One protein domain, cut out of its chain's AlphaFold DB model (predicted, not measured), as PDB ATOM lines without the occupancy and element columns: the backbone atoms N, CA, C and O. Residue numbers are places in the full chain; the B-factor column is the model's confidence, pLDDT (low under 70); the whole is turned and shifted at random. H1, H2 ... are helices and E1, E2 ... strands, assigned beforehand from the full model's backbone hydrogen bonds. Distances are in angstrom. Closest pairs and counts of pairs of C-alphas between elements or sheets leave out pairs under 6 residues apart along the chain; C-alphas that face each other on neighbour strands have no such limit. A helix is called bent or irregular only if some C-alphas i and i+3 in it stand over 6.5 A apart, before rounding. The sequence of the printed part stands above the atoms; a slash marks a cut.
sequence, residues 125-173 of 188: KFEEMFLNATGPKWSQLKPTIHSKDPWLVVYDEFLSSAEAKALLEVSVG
ATOM      1  N   LYS A 125     -10.413  23.922 -52.949       91.75
ATOM      2  CA  LYS A 125      -9.395  24.983 -52.835       91.75
ATOM      3  C   LYS A 125      -9.069  25.361 -51.391       91.75
ATOM      4  O   LYS A 125      -7.958  25.810 -51.124       91.75
ATOM      5  N   PHE A 126      -9.992  25.138 -50.452       91.31
ATOM      6  CA  PHE A 126      -9.674  25.208 -49.022       91.31
ATOM      7  C   PHE A 126      -8.663  24.126 -48.622       91.31
ATOM      8  O   PHE A 126      -7.663  24.453 -47.990       91.31
ATOM      9  N   GLU A 127      -8.870  22.875 -49.039       93.44
ATOM     10  CA  GLU A 127      -7.914  21.777 -48.811       93.44
ATOM     11  C   GLU A 127      -6.534  22.148 -49.374       93.44
ATOM     12  O   GLU A 127      -5.534  22.072 -48.668       93.44
ATOM     13  N   GLU A 128      -6.474  22.638 -50.619       94.00
ATOM     14  CA  GLU A 128      -5.225  23.081 -51.249       94.00
ATOM     15  C   GLU A 128      -4.547  24.208 -50.456       94.00
ATOM     16  O   GLU A 128      -3.332  24.182 -50.249       94.00
ATOM     17  N   MET A 129      -5.323  25.181 -49.967       93.56
ATOM     18  CA  MET A 129      -4.818  26.272 -49.137       93.56
ATOM     19  C   MET A 129      -4.181  25.748 -47.846       93.56
ATOM     20  O   MET A 129      -3.056  26.142 -47.531       93.56
ATOM     21  N   PHE A 130      -4.862  24.859 -47.117       94.94
ATOM     22  CA  PHE A 130      -4.329  24.286 -45.881       94.94
ATOM     23  C   PHE A 130      -3.106  23.403 -46.147       94.94
ATOM     24  O   PHE A 130      -2.090  23.562 -45.473       94.94
ATOM     25  N   LEU A 131      -3.137  22.557 -47.179       94.25
ATOM     26  CA  LEU A 131      -1.996  21.721 -47.559       94.25
ATOM     27  C   LEU A 131      -0.772  22.558 -47.949       94.25
ATOM     28  O   LEU A 131       0.348  22.236 -47.545       94.25
ATOM     29  N   ASN A 132      -0.972  23.655 -48.683       94.88
ATOM     30  CA  ASN A 132       0.098  24.591 -49.022       94.88
ATOM     31  C   ASN A 132       0.647  25.304 -47.776       94.88
ATOM     32  O   ASN A 132       1.858  25.487 -47.657       94.88
ATOM     33  N   ALA A 133      -0.219  25.669 -46.827       93.56
ATOM     34  CA  ALA A 133       0.179  26.276 -45.556       93.56
ATOM     35  C   ALA A 133       0.990  25.309 -44.669       93.56
ATOM     36  O   ALA A 133       1.892  25.736 -43.956       93.56
ATOM     37  N   THR A 134       0.755  24.002 -44.790       95.56
ATOM     38  CA  THR A 134       1.531  22.956 -44.099       95.56
ATOM     39  C   THR A 134       2.669  22.361 -44.933       95.56
ATOM     40  O   THR A 134       3.299  21.386 -44.530       95.56
ATOM     41  N   GLY A 135       2.923  22.910 -46.123       94.56
ATOM     42  CA  GLY A 135       3.902  22.375 -47.064       94.56
ATOM     43  C   GLY A 135       5.365  22.655 -46.680       94.56
ATOM     44  O   GLY A 135       5.649  23.407 -45.744       94.56
ATOM     45  N   PRO A 136       6.332  22.131 -47.460       94.81
ATOM     46  CA  PRO A 136       7.767  22.268 -47.181       94.81
ATOM     47  C   PRO A 136       8.256  23.718 -47.049       94.81
ATOM     48  O   PRO A 136       9.209  23.988 -46.315       94.81
ATOM     49  N   LYS A 137       7.575  24.655 -47.726       95.94
ATOM     50  CA  LYS A 137       7.830  26.103 -47.671       95.94
ATOM     51  C   LYS A 137       7.765  26.676 -46.248       95.94
ATOM     52  O   LYS A 137       8.390  27.700 -45.987       95.94
ATOM     53  N   TRP A 138       7.014  26.030 -45.361       94.00
ATOM     54  CA  TRP A 138       6.767  26.484 -43.993       94.00
ATOM     55  C   TRP A 138       7.330  25.519 -42.944       94.00
ATOM     56  O   TRP A 138       6.956  25.590 -41.777       94.00
ATOM     57  N   SER A 139       8.245  24.627 -43.337       93.44
ATOM     58  CA  SER A 139       8.863  23.633 -42.445       93.44
ATOM     59  C   SER A 139       9.529  24.244 -41.205       93.44
ATOM     60  O   SER A 139       9.524  23.620 -40.145       93.44
ATOM     61  N   GLN A 140      10.027  25.480 -41.297       92.62
ATOM     62  CA  GLN A 140      10.605  26.223 -40.175       92.62
ATOM     63  C   GLN A 140       9.607  26.513 -39.048       92.62
ATOM     64  O   GLN A 140      10.022  26.629 -37.904       92.62
ATOM     65  N   LEU A 141       8.309  26.600 -39.363       93.75
ATOM     66  CA  LEU A 141       7.246  26.867 -38.391       93.75
ATOM     67  C   LEU A 141       6.703  25.581 -37.742       93.75
ATOM     68  O   LEU A 141       5.823  25.662 -36.889       93.75
ATOM     69  N   LYS A 142       7.202  24.407 -38.163       95.25
ATOM     70  CA  LYS A 142       6.743  23.071 -37.741       95.25
ATOM     71  C   LYS A 142       5.206  22.943 -37.738       95.25
ATOM     72  O   LYS A 142       4.603  22.802 -36.677       95.25
ATOM     73  N   PRO A 143       4.557  23.023 -38.915       96.25
ATOM     74  CA  PRO A 143       3.118  22.822 -39.020       96.25
ATOM     75  C   PRO A 143       2.720  21.377 -38.687       96.25
ATOM     76  O   PRO A 143       3.292  20.428 -39.224       96.25
ATOM     77  N   THR A 144       1.680  21.214 -37.876       95.50
ATOM     78  CA  THR A 144       1.065  19.938 -37.504       95.50
ATOM     79  C   THR A 144      -0.442  19.994 -37.756       95.50
ATOM     80  O   THR A 144      -1.132  20.937 -37.372       95.50
ATOM     81  N   ILE A 145      -0.974  18.990 -38.459       96.06
ATOM     82  CA  ILE A 145      -2.411  18.881 -38.749       96.06
ATOM     83  C   ILE A 145      -3.034  17.968 -37.695       96.06
ATOM     84  O   ILE A 145      -2.716  16.781 -37.645       96.06
ATOM     85  N   HIS A 146      -3.932  18.510 -36.874       95.81
ATOM     86  CA  HIS A 146      -4.630  17.764 -35.822       95.81
ATOM     87  C   HIS A 146      -6.005  17.250 -36.258       95.81
ATOM     88  O   HIS A 146      -6.453  16.217 -35.770       95.81
ATOM     89  N   SER A 147      -6.672  17.954 -37.173       95.19
ATOM     90  CA  SER A 147      -7.920  17.514 -37.803       95.19
ATOM     91  C   SER A 147      -8.050  18.125 -39.198       95.19
ATOM     92  O   SER A 147      -7.526  19.212 -39.448       95.19
ATOM     93  N   LYS A 148      -8.729  17.417 -40.105       92.19
ATOM     94  CA  LYS A 148      -9.102  17.904 -41.446       92.19
ATOM     95  C   LYS A 148     -10.570  18.316 -41.539       92.19
ATOM     96  O   LYS A 148     -10.955  18.997 -42.482       92.19
ATOM     97  N   ASP A 149     -11.370  17.910 -40.560       88.50
ATOM     98  CA  ASP A 149     -12.790  18.225 -40.486       88.50
ATOM     99  C   ASP A 149     -13.200  18.427 -39.015       88.50
ATOM    100  O   ASP A 149     -13.380  17.452 -38.280       88.50
ATOM    101  N   PRO A 150     -13.238  19.676 -38.512       92.50
ATOM    102  CA  PRO A 150     -12.773  20.900 -39.165       92.50
ATOM    103  C   PRO A 150     -11.242  20.942 -39.289       92.50
ATOM    104  O   PRO A 150     -10.523  20.308 -38.515       92.50
ATOM    105  N   TRP A 151     -10.732  21.733 -40.234       92.81
ATOM    106  CA  TRP A 151      -9.297  21.970 -40.382       92.81
ATOM    107  C   TRP A 151      -8.702  22.627 -39.131       92.81
ATOM    108  O   TRP A 151      -9.006  23.777 -38.813       92.81
ATOM    109  N   LEU A 152      -7.826  21.899 -38.437       95.12
ATOM    110  CA  LEU A 152      -7.084  22.374 -37.274       95.12
ATOM    111  C   LEU A 152      -5.590  22.159 -37.509       95.12
ATOM    112  O   LEU A 152      -5.103  21.026 -37.487       95.12
ATOM    113  N   VAL A 153      -4.875  23.262 -37.727       95.44
ATOM    114  CA  VAL A 153      -3.425  23.289 -37.949       95.44
ATOM    115  C   VAL A 153      -2.766  24.072 -36.822       95.44
ATOM    116  O   VAL A 153      -3.172  25.197 -36.532       95.44
ATOM    117  N   VAL A 154      -1.745  23.486 -36.206       95.31
ATOM    118  CA  VAL A 154      -0.916  24.118 -35.177       95.31
ATOM    119  C   VAL A 154       0.483  24.335 -35.747       95.31
ATOM    120  O   VAL A 154       0.977  23.523 -36.519       95.31
ATOM    121  N   TYR A 155       1.107  25.460 -35.414       95.56
ATOM    122  CA  TYR A 155       2.489  25.761 -35.784       95.56
ATOM    123  C   TYR A 155       3.302  25.831 -34.497       95.56
ATOM    124  O   TYR A 155       3.131  26.772 -33.719       95.56
ATOM    125  N   ASP A 156       4.151  24.832 -34.257       92.50
ATOM    126  CA  ASP A 156       4.877  24.719 -32.986       92.50
ATOM    127  C   ASP A 156       5.964  25.797 -32.835       92.50
ATOM    128  O   ASP A 156       6.280  26.214 -31.726       92.50
ATOM    129  N   GLU A 157       6.521  26.282 -33.947       93.31
ATOM    130  CA  GLU A 157       7.605  27.276 -33.978       93.31
ATOM    131  C   GLU A 157       7.139  28.558 -34.676       93.31
ATOM    132  O   GLU A 157       7.793  29.078 -35.581       93.31
ATOM    133  N   PHE A 158       5.958  29.056 -34.299       93.75
ATOM    134  CA  PHE A 158       5.418  30.287 -34.879       93.75
ATOM    135  C   PHE A 158       6.204  31.542 -34.461       93.75
ATOM    136  O   PHE A 158       6.376  32.459 -35.259       93.75
ATOM    137  N   LEU A 159       6.686  31.574 -33.217       92.44
ATOM    138  CA  LEU A 159       7.511  32.649 -32.668       92.44
ATOM    139  C   LEU A 159       8.815  32.063 -32.151       92.44
ATOM    140  O   LEU A 159       8.806  31.058 -31.438       92.44
ATOM    141  N   SER A 160       9.929  32.741 -32.418       90.31
ATOM    142  CA  SER A 160      11.163  32.422 -31.710       90.31
ATOM    143  C   SER A 160      11.006  32.711 -30.214       90.31
ATOM    144  O   SER A 160      10.240  33.586 -29.798       90.31
ATOM    145  N   SER A 161      11.782  32.028 -29.370       89.81
ATOM    146  CA  SER A 161      11.738  32.259 -27.919       89.81
ATOM    147  C   SER A 161      12.048  33.715 -27.539       89.81
ATOM    148  O   SER A 161      11.551  34.206 -26.527       89.81
ATOM    149  N   ALA A 162      12.848  34.418 -28.348       92.88
ATOM    150  CA  ALA A 162      13.161  35.829 -28.149       92.88
ATOM    151  C   ALA A 162      11.961  36.740 -28.458       92.88
ATOM    152  O   ALA A 162      11.662  37.635 -27.670       92.88
ATOM    153  N   GLU A 163      11.241  36.493 -29.555       93.56
ATOM    154  CA  GLU A 163      10.030  37.246 -29.913       93.56
ATOM    155  C   GLU A 163       8.892  36.976 -28.929       93.56
ATOM    156  O   GLU A 163       8.235  37.909 -28.469       93.56
ATOM    157  N   ALA A 164       8.705  35.711 -28.537       92.44
ATOM    158  CA  ALA A 164       7.736  35.335 -27.514       92.44
ATOM    159  C   ALA A 164       8.034  36.048 -26.185       92.44
ATOM    160  O   ALA A 164       7.134  36.606 -25.562       92.44
ATOM    161  N   LYS A 165       9.310  36.104 -25.781       93.38
ATOM    162  CA  LYS A 165       9.736  36.838 -24.586       93.38
ATOM    163  C   LYS A 165       9.478  38.340 -24.708       93.38
ATOM    164  O   LYS A 165       8.945  38.921 -23.769       93.38
ATOM    165  N   ALA A 166       9.789  38.958 -25.845       92.44
ATOM    166  CA  ALA A 166       9.534  40.382 -26.063       92.44
ATOM    167  C   ALA A 166       8.031  40.718 -25.993       92.44
ATOM    168  O   ALA A 166       7.640  41.708 -25.376       92.44
ATOM    169  N   LEU A 167       7.169  39.867 -26.560       90.94
ATOM    170  CA  LEU A 167       5.716  40.024 -26.455       90.94
ATOM    171  C   LEU A 167       5.225  39.886 -25.011       90.94
ATOM    172  O   LEU A 167       4.364  40.657 -24.586       90.94
ATOM    173  N   LEU A 168       5.780  38.950 -24.237       91.44
ATOM    174  CA  LEU A 168       5.485  38.821 -22.807       91.44
ATOM    175  C   LEU A 168       5.960  40.048 -22.014       91.44
ATOM    176  O   LEU A 168       5.230  40.555 -21.172       91.44
ATOM    177  N   GLU A 169       7.140  40.587 -22.308       91.44
ATOM    178  CA  GLU A 169       7.655  41.787 -21.634       91.44
ATOM    179  C   GLU A 169       6.775  43.024 -21.876       91.44
ATOM    180  O   GLU A 169       6.557  43.817 -20.956       91.44
ATOM    181  N   VAL A 170       6.233  43.175 -23.087       90.19
ATOM    182  CA  VAL A 170       5.312  44.272 -23.423       90.19
ATOM    183  C   VAL A 170       3.922  44.048 -22.822       90.19
ATOM    184  O   VAL A 170       3.330  44.982 -22.289       90.19
ATOM    185  N   SER A 171       3.389  42.826 -22.901       84.62
ATOM    186  CA  SER A 171       1.999  42.527 -22.516       84.62
ATOM    187  C   SER A 171       1.791  42.392 -21.014       84.62
ATOM    188  O   SER A 171       0.806  42.896 -20.480       84.62
ATOM    189  N   VAL A 172       2.719  41.734 -20.320       85.56
ATOM    190  CA  VAL A 172       2.643  41.547 -18.867       85.56
ATOM    191  C   VAL A 172       3.152  42.800 -18.139       85.56
ATOM    192  O   VAL A 172       2.934  42.953 -16.940       85.56
ATOM    193  N   GLY A 173       3.771  43.727 -18.886       59.56
ATOM    194  CA  GLY A 173       4.499  44.866 -18.360       59.56
ATOM    195  C   GLY A 173       5.737  44.362 -17.637       59.56
ATOM    196  O   GLY A 173       5.644  43.577 -16.695       59.56
TER     197      GLY A 173
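What this domain is: This is residues 125 to 173 of the 188 residues of the protein "Hypothetical protein" of Chrysotila carterae (UniProt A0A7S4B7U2). A two-stranded hairpin, E1 and E2, has the short helix H1 over one face and H2 near the end where E1 begins; H3 sticks out as an arm, with residues 161 to 166 and 168 to 171 free. The 49 printed residues, mixed in class, run H1, H2, E1, E2, H3, the sheet antiparallel. The whole is loose, radius of gyration of the C-alphas 13.9 A, spanning 41 by 22 by 16 A.

Where its parts are: E1 is residues 143 to 148, 13.4 A, and E2 151 to 155, 13.2 A. H1 is 125 to 133, from C-alpha 125 at (-9.395, 24.983, -52.835); H2 is 136 to 141, irregular, C-alphas 137 and 140 being 8.0 A apart. H3 is 161 to 171, 15.1 A, ending at (1.999, 42.527, -22.516).

How they stand to each other: In the hairpin, N 144 and O 154 are 2.8 A apart, within hydrogen-bond range. The closest C-alphas of H1 and E2, Phe 130 and Trp 151, are 7.8 A apart; of H2 and E2, Leu 141 and Tyr 155, 5.5 A. H1 and H2 meet only through their link. H3 is apart from H1, H2 and E1. H1 and H3 have every O i to N i+4 pair within range; H2 has 0 of 2, but 2 of 3 O i to N i+3.

The domain as a whole: The C-alphas of Lys 125 and Gly 173, the farthest apart, are 42.2 A apart. The printed part has no cut and no long link; pLDDT is under 70 at residue 173.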